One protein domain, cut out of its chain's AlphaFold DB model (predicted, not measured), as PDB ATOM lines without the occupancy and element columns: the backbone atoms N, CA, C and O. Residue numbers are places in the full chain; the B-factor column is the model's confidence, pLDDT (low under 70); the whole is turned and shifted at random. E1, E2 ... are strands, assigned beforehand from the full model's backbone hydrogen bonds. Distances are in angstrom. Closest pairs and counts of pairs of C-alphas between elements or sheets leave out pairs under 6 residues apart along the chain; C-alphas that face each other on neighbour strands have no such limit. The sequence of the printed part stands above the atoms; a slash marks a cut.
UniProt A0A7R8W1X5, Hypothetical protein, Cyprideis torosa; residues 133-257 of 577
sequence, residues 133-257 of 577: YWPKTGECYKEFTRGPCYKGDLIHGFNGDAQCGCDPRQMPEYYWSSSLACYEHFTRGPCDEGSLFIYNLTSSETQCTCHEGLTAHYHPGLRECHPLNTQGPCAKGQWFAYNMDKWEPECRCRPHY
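Overview. This is residues 133 to 257 of the 577 residues of the protein "Hypothetical protein" of Cyprideis torosa (UniProt A0A7R8W1X5). Little regular structure: three small two-stranded hairpins, E2-E3, E4-E5 and E6-E7, are strung in a bent row on long loops, with E4-E5 between the other two. E1 is near the E2-E3 end. The printed part has 125 residues, no named helix and seven strands, E1 to E7, only 36 residues: all strand, each sheet antiparallel. It is compact, radius of gyration of the C-alphas 15.9 A, spanning 44 by 38 by 24 A.

Arrangement. E1, residues 139 to 142, pairs with no named strand; residues 139 to 140 pair antiparallel with 133 to 134. In hairpin E2, 154 to 158, and E3, 161 to 165, N 156 and O 163 are 2.9 A apart, within hydrogen-bond range. So are N 198 and O 207, 3.0 A, in hairpin E4, 196 to 200, and E5, 205 to 209, and N 241 and O 250, 3.0 A, in hairpin E6, 238 to 243, and E7, 248 to 253. E3 and E4 are apart, as are E5 and E6.

Along the chain. E1 begins at C-alpha 139 (53.006, -29.804, 79.638). E6 is 14.1 A long; E7, 16.0 A, ends at C-alpha 253 (34.671, -13.504, 69.496).

Size, cuts and confidence. The farthest C-alphas, of Asn 159 and Gly 221, are 46.1 A apart. Links E1 to E2, E3 to E4 and E5 to E6 are long. The printed part has no cut; no printed residue is under 70 in pLDDT.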
ATOM      1  N   TYR A 133      59.686 -27.837  79.152       92.31
ATOM      2  CA  TYR A 133      58.906 -28.951  79.689       92.31
ATOM      3  C   TYR A 133      58.784 -28.849  81.211       92.31
ATOM      4  O   TYR A 133      59.786 -28.661  81.900       92.31
ATOM      5  N   TRP A 134      57.576 -29.023  81.747       93.19
ATOM      6  CA  TRP A 134      57.305 -28.964  83.182       93.19
ATOM      7  C   TRP A 134      56.873 -30.340  83.720       93.19
ATOM      8  O   TRP A 134      55.689 -30.694  83.639       93.19
ATOM      9  N   PRO A 135      57.784 -31.135  84.319       90.62
ATOM     10  CA  PRO A 135      57.513 -32.547  84.610       90.62
ATOM     11  C   PRO A 135      56.375 -32.807  85.607       90.62
ATOM     12  O   PRO A 135      55.843 -33.912  85.663       90.62
ATOM     13  N   LYS A 136      55.985 -31.797  86.396       88.31
ATOM     14  CA  LYS A 136      54.886 -31.884  87.368       88.31
ATOM     15  C   LYS A 136      53.492 -31.865  86.712       88.31
ATOM     16  O   LYS A 136      52.551 -32.373  87.315       88.31
ATOM     17  N   THR A 137      53.339 -31.264  85.528       89.62
ATOM     18  CA  THR A 137      52.068 -31.262  84.765       89.62
ATOM     19  C   THR A 137      52.146 -32.079  83.478       89.62
ATOM     20  O   THR A 137      51.113 -32.491  82.966       89.62
ATOM     21  N   GLY A 138      53.352 -32.343  82.965       90.06
ATOM     22  CA  GLY A 138      53.554 -33.024  81.683       90.06
ATOM     23  C   GLY A 138      53.387 -32.109  80.462       90.06
ATOM     24  O   GLY A 138      53.407 -32.588  79.328       90.06
ATOM     25  N   GLU A 139      53.238 -30.802  80.682       92.94
ATOM     26  CA  GLU A 139      53.006 -29.804  79.638       92.94
ATOM     27  C   GLU A 139      54.289 -29.044  79.260       92.94
ATOM     28  O   GLU A 139      55.279 -29.039  79.994       92.94
ATOM     29  N   CYS A 140      54.254 -28.379  78.104       93.56
ATOM     30  CA  CYS A 140      55.245 -27.384  77.704       93.56
ATOM     31  C   CYS A 140      54.678 -25.986  77.981       93.56
ATOM     32  O   CYS A 140      53.575 -25.689  77.524       93.56
ATOM     33  N   TYR A 141      55.440 -25.104  78.629       94.50
ATOM     34  CA  TYR A 141      55.083 -23.687  78.777       94.50
ATOM     35  C   TYR A 141      56.135 -22.797  78.119       94.50
ATOM     36  O   TYR A 141      57.319 -23.125  78.123       94.50
ATOM     37  N   LYS A 142      55.712 -21.671  77.543       94.12
ATOM     38  CA  LYS A 142      56.619 -20.714  76.903       94.12
ATOM     39  C   LYS A 142      57.528 -20.073  77.957       94.12
ATOM     40  O   LYS A 142      57.047 -19.667  79.016       94.12
ATOM     41  N   GLU A 143      58.815 -19.958  77.659       93.31
ATOM     42  CA  GLU A 143      59.784 -19.299  78.534       93.31
ATOM     43  C   GLU A 143      59.413 -17.824  78.790       93.31
ATOM     44  O   GLU A 143      58.817 -17.157  77.937       93.31
ATOM     45  N   PHE A 144      59.709 -17.349  80.002       94.38
ATOM     46  CA  PHE A 144      59.333 -16.037  80.541       94.38
ATOM     47  C   PHE A 144      57.819 -15.745  80.560       94.38
ATOM     48  O   PHE A 144      57.399 -14.589  80.576       94.38
ATOM     49  N   THR A 145      56.985 -16.792  80.622       94.94
ATOM     50  CA  THR A 145      55.561 -16.680  80.993       94.94
ATOM     51  C   THR A 145      55.326 -17.130  82.435       94.94
ATOM     52  O   THR A 145      56.152 -17.841  83.006       94.94
ATOM     53  N   ARG A 146      54.200 -16.759  83.063       94.50
ATOM     54  CA  ARG A 146      53.871 -17.244  84.414       94.50
ATOM     55  C   ARG A 146      53.641 -18.755  84.421       94.50
ATOM     56  O   ARG A 146      54.029 -19.422  85.372       94.50
ATOM     57  N   GLY A 147      52.990 -19.297  83.388       91.75
ATOM     58  CA  GLY A 147      52.683 -20.727  83.275       91.75
ATOM     59  C   GLY A 147      52.130 -21.328  84.588       91.75
ATOM     60  O   GLY A 147      51.101 -20.847  85.078       91.75
ATOM     61  N   PRO A 148      52.802 -22.337  85.184       93.00
ATOM     62  CA  PRO A 148      52.400 -23.009  86.422       93.00
ATOM     63  C   PRO A 148      52.919 -22.317  87.703       93.00
ATOM     64  O   PRO A 148      52.743 -22.855  88.800       93.00
ATOM     65  N   CYS A 149      53.604 -21.178  87.576       94.31
ATOM     66  CA  CYS A 149      54.258 -20.458  88.665       94.31
ATOM     67  C   CYS A 149      53.290 -19.565  89.459       94.31
ATOM     68  O   CYS A 149      52.173 -19.253  89.029       94.31
ATOM     69  N   TYR A 150      53.724 -19.139  90.647       92.06
ATOM     70  CA  TYR A 150      52.970 -18.202  91.478       92.06
ATOM     71  C   TYR A 150      53.037 -16.772  90.913       92.06
ATOM     72  O   TYR A 150      53.845 -16.457  90.043       92.06
ATOM     73  N   LYS A 151      52.153 -15.878  91.379       91.44
ATOM     74  CA  LYS A 151      52.164 -14.470  90.947       91.44
ATOM     75  C   LYS A 151      53.487 -13.811  91.356       91.44
ATOM     76  O   LYS A 151      53.740 -13.685  92.549       91.44
ATOM     77  N   GLY A 152      54.260 -13.353  90.374       93.12
ATOM     78  CA  GLY A 152      55.567 -12.721  90.573       93.12
ATOM     79  C   GLY A 152      56.764 -13.619  90.245       93.12
ATOM     80  O   GLY A 152      57.874 -13.105  90.149       93.12
ATOM     81  N   ASP A 153      56.536 -14.912  90.008       96.31
ATOM     82  CA  ASP A 153      57.505 -15.821  89.397       96.31
ATOM     83  C   ASP A 153      57.143 -16.042  87.920       96.31
ATOM     84  O   ASP A 153      55.962 -16.132  87.569       96.31
ATOM     85  N   LEU A 154      58.155 -16.211  87.068       96.62
ATOM     86  CA  LEU A 154      57.993 -16.698  85.694       96.62
ATOM     87  C   LEU A 154      58.757 -18.014  85.515       96.62
ATOM     88  O   LEU A 154      59.677 -18.319  86.280       96.62
ATOM     89  N   ILE A 155      58.386 -18.790  84.497       95.00
ATOM     90  CA  ILE A 155      59.118 -19.995  84.108       95.00
ATOM     91  C   ILE A 155      60.372 -19.614  83.310       95.00
ATOM     92  O   ILE A 155      60.294 -18.851  82.346       95.00
ATOM     93  N   HIS A 156      61.529 -20.149  83.695       93.31
ATOM     94  CA  HIS A 156      62.791 -19.969  82.977       93.31
ATOM     95  C   HIS A 156      63.639 -21.244  83.000       93.31
ATOM     96  O   HIS A 156      63.481 -22.104  83.873       93.31
ATOM     97  N   GLY A 157      64.546 -21.380  82.035       88.62
ATOM     98  CA  GLY A 157      65.548 -22.434  82.028       88.62
ATOM     99  C   GLY A 157      66.623 -22.180  83.085       88.62
ATOM    100  O   GLY A 157      67.160 -21.078  83.198       88.62
ATOM    101  N   PHE A 158      66.981 -23.213  83.848       83.94
ATOM    102  CA  PHE A 158      68.144 -23.198  84.733       83.94
ATOM    103  C   PHE A 158      68.853 -24.557  84.705       83.94
ATOM    104  O   PHE A 158      68.269 -25.588  85.028       83.94
ATOM    105  N   ASN A 159      70.121 -24.572  84.275       76.25
ATOM    106  CA  ASN A 159      70.972 -25.762  84.062       76.25
ATOM    107  C   ASN A 159      70.452 -26.850  83.085       76.25
ATOM    108  O   ASN A 159      71.186 -27.803  82.797       76.25
ATOM    109  N   GLY A 160      69.251 -26.679  82.529       71.56
ATOM    110  CA  GLY A 160      68.548 -27.644  81.676       71.56
ATOM    111  C   GLY A 160      67.165 -28.042  82.209       71.56
ATOM    112  O   GLY A 160      66.394 -28.638  81.464       71.56
ATOM    113  N   ASP A 161      66.842 -27.679  83.454       80.25
ATOM    114  CA  ASP A 161      65.508 -27.816  84.044       80.25
ATOM    115  C   ASP A 161      64.673 -26.551  83.816       80.25
ATOM    116  O   ASP A 161      65.195 -25.435  83.825       80.25
ATOM    117  N   ALA A 162      63.357 -26.720  83.706       89.31
ATOM    118  CA  ALA A 162      62.405 -25.624  83.825       89.31
ATOM    119  C   ALA A 162      62.177 -25.291  85.309       89.31
ATOM    120  O   ALA A 162      61.838 -26.177  86.097       89.31
ATOM    121  N   GLN A 163      62.334 -24.027  85.702       90.12
ATOM    122  CA  GLN A 163      62.137 -23.579  87.085       90.12
ATOM    123  C   GLN A 163      61.251 -22.331  87.144       90.12
ATOM    124  O   GLN A 163      61.206 -21.547  86.203       90.12
ATOM    125  N   CYS A 164      60.524 -22.170  88.251       93.75
ATOM    126  CA  CYS A 164      59.804 -20.938  88.571       93.75
ATOM    127  C   CYS A 164      60.693 -20.060  89.445       93.75
ATOM    128  O   CYS A 164      61.207 -20.549  90.455       93.75
ATOM    129  N   GLY A 165      60.823 -18.783  89.099       94.25
ATOM    130  CA  GLY A 165      61.552 -17.830  89.922       94.25
ATOM    131  C   GLY A 165      61.546 -16.410  89.370       94.25
ATOM    132  O   GLY A 165      60.862 -16.094  88.393       94.25
ATOM    133  N   CYS A 166      62.345 -15.566  90.021       95.38
ATOM    134  CA  CYS A 166      62.573 -14.179  89.648       95.38
ATOM    135  C   CYS A 166      63.952 -13.704  90.160       95.38
ATOM    136  O   CYS A 166      64.071 -13.200  91.277       95.38
ATOM    137  N   ASP A 167      65.021 -13.895  89.372       92.62
ATOM    138  CA  ASP A 167      66.366 -13.365  89.680       92.62
ATOM    139  C   ASP A 167      66.648 -12.117  88.820       92.62
ATOM    140  O   ASP A 167      66.771 -12.253  87.598       92.62
ATOM    141  N   PRO A 168      66.825 -10.916  89.409       93.00
ATOM    142  CA  PRO A 168      67.071  -9.679  88.659       93.00
ATOM    143  C   PRO A 168      68.330  -9.700  87.778       93.00
ATOM    144  O   PRO A 168      68.462  -8.858  86.898       93.00
ATOM    145  N   ARG A 169      69.266 -10.636  87.991       91.75
ATOM    146  CA  ARG A 169      70.484 -10.779  87.167       91.75
ATOM    147  C   ARG A 169      70.295 -11.707  85.970       91.75
ATOM    148  O   ARG A 169      71.046 -11.600  85.010       91.75
ATOM    149  N   GLN A 170      69.337 -12.630  86.047       90.69
ATOM    150  CA  GLN A 170      69.023 -13.584  84.976       90.69
ATOM    151  C   GLN A 170      67.821 -13.117  84.145       90.69
ATOM    152  O   GLN A 170      67.688 -13.490  82.986       90.69
ATOM    153  N   MET A 171      66.949 -12.296  84.741       94.06
ATOM    154  CA  MET A 171      65.663 -11.875  84.184       94.06
ATOM    155  C   MET A 171      65.471 -10.338  84.245       94.06
ATOM    156  O   MET A 171      64.368  -9.896  84.572       94.06
ATOM    157  N   PRO A 172      66.496  -9.495  83.968       94.25
ATOM    158  CA  PRO A 172      66.408  -8.041  84.163       94.25
ATOM    159  C   PRO A 172      65.285  -7.399  83.340       94.25
ATOM    160  O   PRO A 172      64.641  -6.466  83.803       94.25
ATOM    161  N   GLU A 173      64.992  -7.943  82.155       96.25
ATOM    162  CA  GLU A 173      63.922  -7.452  81.281       96.25
ATOM    163  C   GLU A 173      62.513  -7.702  81.837       96.25
ATOM    164  O   GLU A 173      61.557  -7.055  81.413       96.25
ATOM    165  N   TYR A 174      62.367  -8.643  82.772       96.75
ATOM    166  CA  TYR A 174      61.084  -9.055  83.342       96.75
ATOM    167  C   TYR A 174      60.898  -8.603  84.796       96.75
ATOM    168  O   TYR A 174      59.800  -8.725  85.334       96.75
ATOM    169  N   TYR A 175      61.951  -8.091  85.434       97.00
ATOM    170  CA  TYR A 175      62.016  -7.809  86.867       97.00
ATOM    171  C   TYR A 175      61.526  -6.398  87.228       97.00
ATOM    172  O   TYR A 175      62.115  -5.405  86.811       97.00
ATOM    173  N   TRP A 176      60.511  -6.293  88.088       96.56
ATOM    174  CA  TRP A 176      60.039  -5.019  88.638       96.56
ATOM    175  C   TRP A 176      60.587  -4.790  90.052       96.56
ATOM    176  O   TRP A 176      60.189  -5.444  91.022       96.56
ATOM    177  N   SER A 177      61.489  -3.816  90.181       92.75
ATOM    178  CA  SER A 177      62.191  -3.496  91.432       92.75
ATOM    179  C   SER A 177      61.257  -3.099  92.582       92.75
ATOM    180  O   SER A 177      61.478  -3.515  93.717       92.75
ATOM    181  N   SER A 178      60.182  -2.360  92.301       93.06
ATOM    182  CA  SER A 178      59.253  -1.845  93.320       93.06
ATOM    183  C   SER A 178      58.432  -2.923  94.037       93.06
ATOM    184  O   SER A 178      57.912  -2.662  95.120       93.06
ATOM    185  N   SER A 179      58.298  -4.122  93.459       93.44
ATOM    186  CA  SER A 179      57.585  -5.257  94.071       93.44
ATOM    187  C   SER A 179      58.444  -6.513  94.232       93.44
ATOM    188  O   SER A 179      57.928  -7.528  94.693       93.44
ATOM    189  N   LEU A 180      59.728  -6.453  93.854       94.75
ATOM    190  CA  LEU A 180      60.672  -7.579  93.850       94.75
ATOM    191  C   LEU A 180      60.149  -8.807  93.073       94.75
ATOM    192  O   LEU A 180      60.397  -9.943  93.472       94.75
ATOM    193  N   ALA A 181      59.395  -8.578  91.992       96.56
ATOM    194  CA  ALA A 181      58.624  -9.608  91.296       96.56
ATOM    195  C   ALA A 181      58.729  -9.474  89.771       96.56
ATOM    196  O   ALA A 181      58.951  -8.380  89.252       96.56
ATOM    197  N   CYS A 182      58.545 -10.586  89.062       97.19
ATOM    198  CA  CYS A 182      58.702 -10.679  87.618       97.19
ATOM    199  C   CYS A 182      57.348 -10.756  86.898       97.19
ATOM    200  O   CYS A 182      56.403 -11.388  87.379       97.19
ATOM    201  N   TYR A 183      57.261 -10.117  85.730       96.88
ATOM    202  CA  TYR A 183      56.025  -9.967  84.962       96.88
ATOM    203  C   TYR A 183      56.241 -10.198  83.464       96.88
ATOM    204  O   TYR A 183      57.289  -9.880  82.912       96.88
ATOM    205  N   GLU A 184      55.226 -10.741  82.797       95.75
ATOM    206  CA  GLU A 184      55.260 -11.036  81.363       95.75
ATOM    207  C   GLU A 184      55.164  -9.747  80.530       95.75
ATOM    208  O   GLU A 184      54.279  -8.915  80.771       95.75
ATOM    209  N   HIS A 185      56.028  -9.594  79.518       95.06
ATOM    210  CA  HIS A 185      55.953  -8.471  78.573       95.06
ATOM    211  C   HIS A 185      54.591  -8.395  77.881       95.06
ATOM    212  O   HIS A 185      53.978  -9.415  77.565       95.06
ATOM    213  N   PHE A 186      54.138  -7.170  77.613       95.25
ATOM    214  CA  PHE A 186      52.851  -6.865  76.974       95.25
ATOM    215  C   PHE A 186      51.613  -7.356  77.748       95.25
ATOM    216  O   PHE A 186      50.498  -7.358  77.221       95.25
ATOM    217  N   THR A 187      51.781  -7.722  79.022       95.56
ATOM    218  CA  THR A 187      50.677  -7.875  79.974       95.56
ATOM    219  C   THR A 187      50.551  -6.635  80.854       95.56
ATOM    220  O   THR A 187      51.429  -5.773  80.861       95.56
ATOM    221  N   ARG A 188      49.462  -6.533  81.627       95.00
ATOM    222  CA  ARG A 188      49.307  -5.463  82.625       95.00
ATOM    223  C   ARG A 188      50.416  -5.501  83.685       95.00
ATOM    224  O   ARG A 188      50.813  -4.454  84.170       95.00
ATOM    225  N   GLY A 189      50.928  -6.682  84.043       93.19
ATOM    226  CA  GLY A 189      51.998  -6.818  85.034       93.19
ATOM    227  C   GLY A 189      51.696  -6.084  86.360       93.19
ATOM    228  O   GLY A 189      50.659  -6.367  86.967       93.19
ATOM    229  N   PRO A 190      52.562  -5.152  86.807       95.56
ATOM    230  CA  PRO A 190      52.344  -4.297  87.975       95.56
ATOM    231  C   PRO A 190      51.624  -2.970  87.649       95.56
ATOM    232  O   PRO A 190      51.497  -2.126  88.533       95.56
ATOM    233  N   CYS A 191      51.215  -2.747  86.398       96.38
ATOM    234  CA  CYS A 191      50.769  -1.453  85.887       96.38
ATOM    235  C   CYS A 191      49.283  -1.152  86.145       96.38
ATOM    236  O   CYS A 191      48.443  -2.045  86.332       96.38
ATOM    237  N   ASP A 192      48.956   0.137  86.079       94.56
ATOM    238  CA  ASP A 192      47.587   0.643  86.028       94.56
ATOM    239  C   ASP A 192      46.871   0.271  84.717       94.56
ATOM    240  O   ASP A 192      47.452  -0.299  83.788       94.56
ATOM    241  N   GLU A 193      45.570   0.545  84.657       93.56
ATOM    242  CA  GLU A 193      44.740   0.211  83.496       93.56
ATOM    243  C   GLU A 193      45.096   1.088  82.286       93.56
ATOM    244  O   GLU A 193      45.618   2.194  82.418       93.56
ATOM    245  N   GLY A 194      44.933   0.521  81.090       94.62
ATOM    246  CA  GLY A 194      45.401   1.115  79.840       94.62
ATOM    247  C   GLY A 194      46.925   1.146  79.635       94.62
ATOM    248  O   GLY A 194      47.366   1.647  78.603       94.62
ATOM    249  N   SER A 195      47.739   0.609  80.552       96.69
ATOM    250  CA  SER A 195      49.204   0.516  80.415       96.69
ATOM    251  C   SER A 195      49.713  -0.926  80.450       96.69
ATOM    252  O   SER A 195      49.143  -1.789  81.119       96.69
ATOM    253  N   LEU A 196      50.824  -1.184  79.751       97.31
ATOM    254  CA  LEU A 196      51.467  -2.500  79.690       97.31
ATOM    255  C   LEU A 196      52.899  -2.469  80.224       97.31
ATOM    256  O   LEU A 196      53.614  -1.473  80.095       97.31
ATOM    257  N   PHE A 197      53.309  -3.599  80.795       97.25
ATOM    258  CA  PHE A 197      54.656  -3.858  81.283       97.25
ATOM    259  C   PHE A 197      55.585  -4.235  80.122       97.25
ATOM    260  O   PHE A 197      55.362  -5.241  79.441       97.25
ATOM    261  N   ILE A 198      56.605  -3.414  79.872       95.88
ATOM    262  CA  ILE A 198      57.518  -3.525  78.724       95.88
ATOM    263  C   ILE A 198      58.949  -3.192  79.173       95.88
ATOM    264  O   ILE A 198      59.159  -2.267  79.957       95.88
ATOM    265  N   TYR A 199      59.946  -3.901  78.640       95.56
ATOM    266  CA  TYR A 199      61.353  -3.527  78.794       95.56
ATOM    267  C   TYR A 199      61.768  -2.466  77.766       95.56
ATOM    268  O   TYR A 199      61.555  -2.630  76.564       95.56
ATOM    269  N   ASN A 200      62.360  -1.366  78.228       93.81
ATOM    270  CA  ASN A 200      62.858  -0.293  77.378       93.81
ATOM    271  C   ASN A 200      64.355  -0.483  77.115       93.81
ATOM    272  O   ASN A 200      65.198  -0.127  77.936       93.81
ATOM    273  N   LEU A 201      64.685  -0.982  75.920       90.06
ATOM    274  CA  LEU A 201      66.063  -1.204  75.464       90.06
ATOM    275  C   LEU A 201      66.951   0.058  75.502       90.06
ATOM    276  O   LEU A 201      68.170  -0.065  75.542       90.06
ATOM    277  N   THR A 202      66.365   1.262  75.482       92.31
ATOM    278  CA  THR A 202      67.124   2.527  75.419       92.31
ATOM    279  C   THR A 202      67.553   3.009  76.806       92.31
ATOM    280  O   THR A 202      68.673   3.488  76.956       92.31
ATOM    281  N   SER A 203      66.698   2.864  77.826       91.69
ATOM    282  CA  SER A 203      67.075   3.107  79.230       91.69
ATOM    283  C   SER A 203      67.685   1.878  79.913       91.69
ATOM    284  O   SER A 203      68.309   2.022  80.956       91.69
ATOM    285  N   SER A 204      67.536   0.685  79.321       91.88
ATOM    286  CA  SER A 204      67.799  -0.613  79.966       91.88
ATOM    287  C   SER A 204      66.983  -0.828  81.252       91.88
ATOM    288  O   SER A 204      67.453  -1.443  82.207       91.88
ATOM    289  N   GLU A 205      65.743  -0.327  81.277       92.75
ATOM    290  CA  GLU A 205      64.835  -0.424  82.426       92.75
ATOM    291  C   GLU A 205      63.453  -0.953  82.021       92.75
ATOM    292  O   GLU A 205      62.934  -0.675  80.938       92.75
ATOM    293  N   THR A 206      62.816  -1.701  82.919       95.62
ATOM    294  CA  THR A 206      61.395  -2.055  82.818       95.62
ATOM    295  C   THR A 206      60.524  -0.832  83.081       95.62
ATOM    296  O   THR A 206      60.769  -0.112  84.047       95.62
ATOM    297  N   GLN A 207      59.468  -0.631  82.295       95.69
ATOM    298  CA  GLN A 207      58.536   0.486  82.457       95.69
ATOM    299  C   GLN A 207      57.081   0.063  82.209       95.69
ATOM    300  O   GLN A 207      56.795  -0.823  81.402       95.69
ATOM    301  N   CYS A 208      56.153   0.751  82.874       96.81
ATOM    302  CA  CYS A 208      54.740   0.753  82.507       96.81
ATOM    303  C   CYS A 208      54.512   1.849  81.464       96.81
ATOM    304  O   CYS A 208      54.833   3.010  81.715       96.81
ATOM    305  N   THR A 209      53.999   1.499  80.284       96.00
ATOM    306  CA  THR A 209      53.796   2.475  79.205       96.00
ATOM    307  C   THR A 209      52.629   2.110  78.290       96.00
ATOM    308  O   THR A 209      52.232   0.947  78.185       96.00
ATOM    309  N   CYS A 210      52.108   3.118  77.594       96.56
ATOM    310  CA  CYS A 210      51.253   2.964  76.431       96.56
ATOM    311  C   CYS A 210      51.569   4.063  75.408       96.56
ATOM    312  O   CYS A 210      51.749   5.222  75.779       96.56
ATOM    313  N   HIS A 211      51.682   3.692  74.132       94.94
ATOM    314  CA  HIS A 211      51.906   4.605  73.010       94.94
ATOM    315  C   HIS A 211      51.559   3.914  71.683       94.94
ATOM    316  O   HIS A 211      51.531   2.686  71.601       94.94
ATOM    317  N   GLU A 212      51.341   4.700  70.626       93.69
ATOM    318  CA  GLU A 212      50.791   4.225  69.340       93.69
ATOM    319  C   GLU A 212      51.718   3.247  68.589       93.69
ATOM    320  O   GLU A 212      51.265   2.436  67.782       93.69
ATOM    321  N   GLY A 213      53.020   3.267  68.911       91.81
ATOM    322  CA  GLY A 213      54.014   2.306  68.419       91.81
ATOM    323  C   GLY A 213      53.797   0.868  68.908       91.81
ATOM    324  O   GLY A 213      54.340  -0.068  68.327       91.81
ATOM    325  N   LEU A 214      52.958   0.658  69.928       93.50
ATOM    326  CA  LEU A 214      52.497  -0.665  70.354       93.50
ATOM    327  C   LEU A 214      51.302  -1.109  69.501       93.50
ATOM    328  O   LEU A 214      50.243  -1.430  70.031       93.50
ATOM    329  N   THR A 215      51.448  -1.115  68.174       92.56
ATOM    330  CA  THR A 215      50.334  -1.223  67.208       92.56
ATOM    331  C   THR A 215      49.456  -2.467  67.399       92.56
ATOM    332  O   THR A 215      48.254  -2.406  67.166       92.56
ATOM    333  N   ALA A 216      50.010  -3.579  67.895       94.38
ATOM    334  CA  ALA A 216      49.237  -4.788  68.203       94.38
ATOM    335  C   ALA A 216      48.447  -4.731  69.530       94.38
ATOM    336  O   ALA A 216      47.619  -5.598  69.790       94.38
ATOM    337  N   HIS A 217      48.703  -3.727  70.372       95.94
ATOM    338  CA  HIS A 217      48.172  -3.595  71.731       95.94
ATOM    339  C   HIS A 217      47.390  -2.295  71.979       95.94
ATOM    340  O   HIS A 217      46.572  -2.247  72.896       95.94
ATOM    341  N   TYR A 218      47.652  -1.247  71.198       96.06
ATOM    342  CA  TYR A 218      47.088   0.092  71.356       96.06
ATOM    343  C   TYR A 218      45.685   0.198  70.749       96.06
ATOM    344  O   TYR A 218      45.502  -0.003  69.552       96.06
ATOM    345  N   HIS A 219      44.689   0.555  71.558       94.75
ATOM    346  CA  HIS A 219      43.329   0.815  71.103       94.75
ATOM    347  C   HIS A 219      43.128   2.323  70.835       94.75
ATOM    348  O   HIS A 219      42.961   3.101  71.784       94.75
ATOM    349  N   PRO A 220      43.094   2.774  69.563       91.44
ATOM    350  CA  PRO A 220      43.168   4.198  69.222       91.44
ATOM    351  C   PRO A 220      41.957   5.016  69.698       91.44
ATOM    352  O   PRO A 220      42.086   6.213  69.944       91.44
ATOM    353  N   GLY A 221      40.792   4.381  69.874       90.75
ATOM    354  CA  GLY A 221      39.577   5.040  70.368       90.75
ATOM    355  C   GLY A 221      39.600   5.392  71.861       90.75
ATOM    356  O   GLY A 221      38.876   6.292  72.272       90.75
ATOM    357  N   LEU A 222      40.430   4.709  72.663       93.88
ATOM    358  CA  LEU A 222      40.617   4.998  74.097       93.88
ATOM    359  C   LEU A 222      41.989   5.615  74.407       93.88
ATOM    360  O   LEU A 222      42.137   6.283  75.423       93.88
ATOM    361  N   ARG A 223      42.974   5.423  73.517       94.50
ATOM    362  CA  ARG A 223      44.405   5.706  73.746       94.50
ATOM    363  C   ARG A 223      45.014   4.866  74.876       94.50
ATOM    364  O   ARG A 223      45.954   5.283  75.545       94.50
ATOM    365  N   GLU A 224      44.471   3.667  75.046       96.19
ATOM    366  CA  GLU A 224      44.850   2.677  76.050       96.19
ATOM    367  C   GLU A 224      45.486   1.449  75.390       96.19
ATOM    368  O   GLU A 224      45.212   1.136  74.231       96.19
ATOM    369  N   CYS A 225      46.331   0.735  76.130       97.06
ATOM    370  CA  CYS A 225      47.017  -0.465  75.674       97.06
ATOM    371  C   CYS A 225      46.540  -1.684  76.462       97.06
ATOM    372  O   CYS A 225      46.547  -1.683  77.695       97.06
ATOM    373  N   HIS A 226      46.161  -2.750  75.754       96.69
ATOM    374  CA  HIS A 226      45.560  -3.940  76.356       96.69
ATOM    375  C   HIS A 226      46.321  -5.225  75.977       96.69
ATOM    376  O   HIS A 226      46.839  -5.336  74.860       96.69
ATOM    377  N   PRO A 227      46.399  -6.236  76.868       96.19
ATOM    378  CA  PRO A 227      47.042  -7.502  76.536       96.19
ATOM    379  C   PRO A 227      46.205  -8.292  75.522       96.19
ATOM    380  O   PRO A 227      44.988  -8.434  75.682       96.19
ATOM    381  N   LEU A 228      46.862  -8.851  74.506       95.06
ATOM    382  CA  LEU A 228      46.216  -9.700  73.504       95.06
ATOM    383  C   LEU A 228      45.607 -10.963  74.134       95.06
ATOM    384  O   LEU A 228      46.135 -11.507  75.102       95.06
ATOM    385  N   ASN A 229      44.502 -11.439  73.557       92.88
ATOM    386  CA  ASN A 229      43.708 -12.574  74.051       92.88
ATOM    387  C   ASN A 229      43.130 -12.376  75.469       92.88
ATOM    388  O   ASN A 229      42.751 -13.337  76.138       92.88
ATOM    389  N   THR A 230      43.020 -11.126  75.929       93.69
ATOM    390  CA  THR A 230      42.216 -10.750  77.103       93.69
ATOM    391  C   THR A 230      40.978  -9.978  76.659       93.69
ATOM    392  O   THR A 230      40.847  -9.644  75.485       93.69
ATOM    393  N   GLN A 231      40.032  -9.697  77.561       92.94
ATOM    394  CA  GLN A 231      38.848  -8.918  77.181       92.94
ATOM    395  C   GLN A 231      39.214  -7.501  76.711       92.94
ATOM    396  O   GLN A 231      38.626  -7.028  75.743       92.94
ATOM    397  N   GLY A 232      40.199  -6.851  77.344       91.88
ATOM    398  CA  GLY A 232      40.589  -5.481  77.006       91.88
ATOM    399  C   GLY A 232      39.373  -4.536  76.991       91.88
ATOM    400  O   GLY A 232      38.580  -4.584  77.932       91.88
ATOM    401  N   PRO A 233      39.181  -3.737  75.926       92.94
ATOM    402  CA  PRO A 233      38.048  -2.829  75.774       92.94
ATOM    403  C   PRO A 233      36.825  -3.495  75.109       92.94
ATOM    404  O   PRO A 233      35.853  -2.819  74.785       92.94
ATOM    405  N   CYS A 234      36.879  -4.804  74.840       93.25
ATOM    406  CA  CYS A 234      35.898  -5.504  74.017       93.25
ATOM    407  C   CYS A 234      34.643  -5.944  74.788       93.25
ATOM    408  O   CYS A 234      34.639  -6.090  76.017       93.25
ATOM    409  N   ALA A 235      33.574  -6.214  74.032       91.50
ATOM    410  CA  ALA A 235      32.281  -6.630  74.561       91.50
ATOM    411  C   ALA A 235      32.327  -8.016  75.241       91.50
ATOM    412  O   ALA A 235      33.317  -8.759  75.183       91.50
ATOM    413  N   LYS A 236      31.221  -8.398  75.893       90.06
ATOM    414  CA  LYS A 236      31.093  -9.716  76.529       90.06
ATOM    415  C   LYS A 236      31.333 -10.834  75.499       90.06
ATOM    416  O   LYS A 236      30.884 -10.760  74.358       90.06
ATOM    417  N   GLY A 237      32.090 -11.856  75.912       89.38
ATOM    418  CA  GLY A 237      32.455 -13.006  75.073       89.38
ATOM    419  C   GLY A 237      33.455 -12.711  73.949       89.38
ATOM    420  O   GLY A 237      33.776 -13.615  73.176       89.38
ATOM    421  N   GLN A 238      33.994 -11.491  73.873       92.94
ATOM    422  CA  GLN A 238      35.091 -11.136  72.975       92.94
ATOM    423  C   GLN A 238      36.453 -11.150  73.684       92.94
ATOM    424  O   GLN A 238      36.543 -11.170  74.922       92.94
ATOM    425  N   TRP A 239      37.509 -11.138  72.876       94.50
ATOM    426  CA  TRP A 239      38.870 -10.773  73.251       94.50
ATOM    427  C   TRP A 239      39.427  -9.723  72.287       94.50
ATOM    428  O   TRP A 239      39.073  -9.682  71.107       94.50
ATOM    429  N   PHE A 240      40.337  -8.908  72.809       95.12
ATOM    430  CA  PHE A 240      41.177  -7.996  72.053       95.12
ATOM    431  C   PHE A 240      42.275  -8.798  71.342       95.12
ATOM    432  O   PHE A 240      43.034  -9.533  71.982       95.12
ATOM    433  N   ALA A 241      42.318  -8.709  70.016       94.50
ATOM    434  CA  ALA A 241      43.172  -9.519  69.155       94.50
ATOM    435  C   ALA A 241      43.848  -8.652  68.085       94.50
ATOM    436  O   ALA A 241      43.370  -7.566  67.771       94.50
ATOM    437  N   TYR A 242      44.932  -9.143  67.486       93.69
ATOM    438  CA  TYR A 242      45.580  -8.471  66.360       93.69
ATOM    439  C   TYR A 242      45.151  -9.107  65.036       93.69
ATOM    440  O   TYR A 242      45.159 -10.335  64.899       93.69
ATOM    441  N   ASN A 243      44.759  -8.286  64.063       92.56
ATOM    442  CA  ASN A 243      44.420  -8.732  62.721       92.56
ATOM    443  C   ASN A 243      45.668  -8.658  61.828       92.56
ATOM    444  O   ASN A 243      46.105  -7.575  61.451       92.56
ATOM    445  N   MET A 244      46.224  -9.820  61.477       91.31
ATOM    446  CA  MET A 244      47.428  -9.933  60.641       91.31
ATOM    447  C   MET A 244      47.217  -9.498  59.180       91.31
ATOM    448  O   MET A 244      48.194  -9.212  58.495       91.31
ATOM    449  N   ASP A 245      45.971  -9.452  58.699       92.50
ATOM    450  CA  ASP A 245      45.642  -9.066  57.322       92.50
ATOM    451  C   ASP A 245      45.525  -7.537  57.185       92.50
ATOM    452  O   ASP A 245      45.967  -6.957  56.195       92.50
ATOM    453  N   LYS A 246      44.955  -6.876  58.205       90.50
ATOM    454  CA  LYS A 246      44.793  -5.411  58.292       90.50
ATOM    455  C   LYS A 246      45.975  -4.695  58.951       90.50
ATOM    456  O   LYS A 246      46.132  -3.499  58.749       90.50
ATOM    457  N   TRP A 247      46.772  -5.412  59.746       89.44
ATOM    458  CA  TRP A 247      47.804  -4.872  60.646       89.44
ATOM    459  C   TRP A 247      47.261  -3.960  61.764       89.44
ATOM    460  O   TRP A 247      47.991  -3.142  62.326       89.44
ATOM    461  N   GLU A 248      45.998  -4.165  62.148       91.06
ATOM    462  CA  GLU A 248      45.265  -3.387  63.155       91.06
ATOM    463  C   GLU A 248      44.735  -4.282  64.294       91.06
ATOM    464  O   GLU A 248      44.424  -5.456  64.066       91.06
ATOM    465  N   PRO A 249      44.589  -3.762  65.526       91.75
ATOM    466  CA  PRO A 249      43.924  -4.475  66.607       91.75
ATOM    467  C   PRO A 249      42.397  -4.414  66.460       91.75
ATOM    468  O   PRO A 249      41.820  -3.364  66.184       91.75
ATOM    469  N   GLU A 250      41.722  -5.541  66.684       92.12
ATOM    470  CA  GLU A 250      40.266  -5.667  66.583       92.12
ATOM    471  C   GLU A 250      39.687  -6.552  67.702       92.12
ATOM    472  O   GLU A 250      40.333  -7.466  68.221       92.12
ATOM    473  N   CYS A 251      38.428  -6.306  68.062       92.38
ATOM    474  CA  CYS A 251      37.686  -7.162  68.980       92.38
ATOM    475  C   CYS A 251      37.086  -8.357  68.230       92.38
ATOM    476  O   CYS A 251      36.305  -8.184  67.294       92.38
ATOM    477  N   ARG A 252      37.431  -9.579  68.650       92.06
ATOM    478  CA  ARG A 252      36.965 -10.838  68.040       92.06
ATOM    479  C   ARG A 252      36.215 -11.675  69.065       92.06
ATOM    480  O   ARG A 252      36.556 -11.646  70.246       92.06
ATOM    481  N   CYS A 253      35.233 -12.466  68.631       91.81
ATOM    482  CA  CYS A 253      34.671 -13.504  69.496       91.81
ATOM    483  C   CYS A 253      35.775 -14.468  69.961       91.81
ATOM    484  O   CYS A 253      36.688 -14.795  69.199       91.81
ATOM    485  N   ARG A 254      35.678 -14.929  71.212       91.56
ATOM    486  CA  ARG A 254      36.550 -15.978  71.764       91.56
ATOM    487  C   ARG A 254      36.401 -17.290  70.973       91.56
ATOM    488  O   ARG A 254      35.361 -17.498  70.345       91.56
ATOM    489  N   PRO A 255      37.380 -18.212  71.024       88.56
ATOM    490  CA  PRO A 255      37.185 -19.578  70.535       88.56
ATOM    491  C   PRO A 255      35.919 -20.198  71.149       88.56
ATOM    492  O   PRO A 255      35.709 -20.089  72.355       88.56
ATOM    493  N   HIS A 256      35.073 -20.812  70.318       87.88
ATOM    494  CA  HIS A 256      33.742 -21.334  70.680       87.88
ATOM    495  C   HIS A 256      32.705 -20.293  71.151       87.88
ATOM    496  O   HIS A 256      31.689 -20.656  71.746       87.88
ATOM    497  N   TYR A 257      32.919 -19.005  70.861       91.06
ATOM    498  CA  TYR A 257      31.909 -17.951  70.982       91.06
ATOM    499  C   TYR A 257      31.557 -17.393  69.595       91.06
ATOM    500  O   TYR A 257      32.396 -17.311  68.699       91.06
TER     501      TYR A 257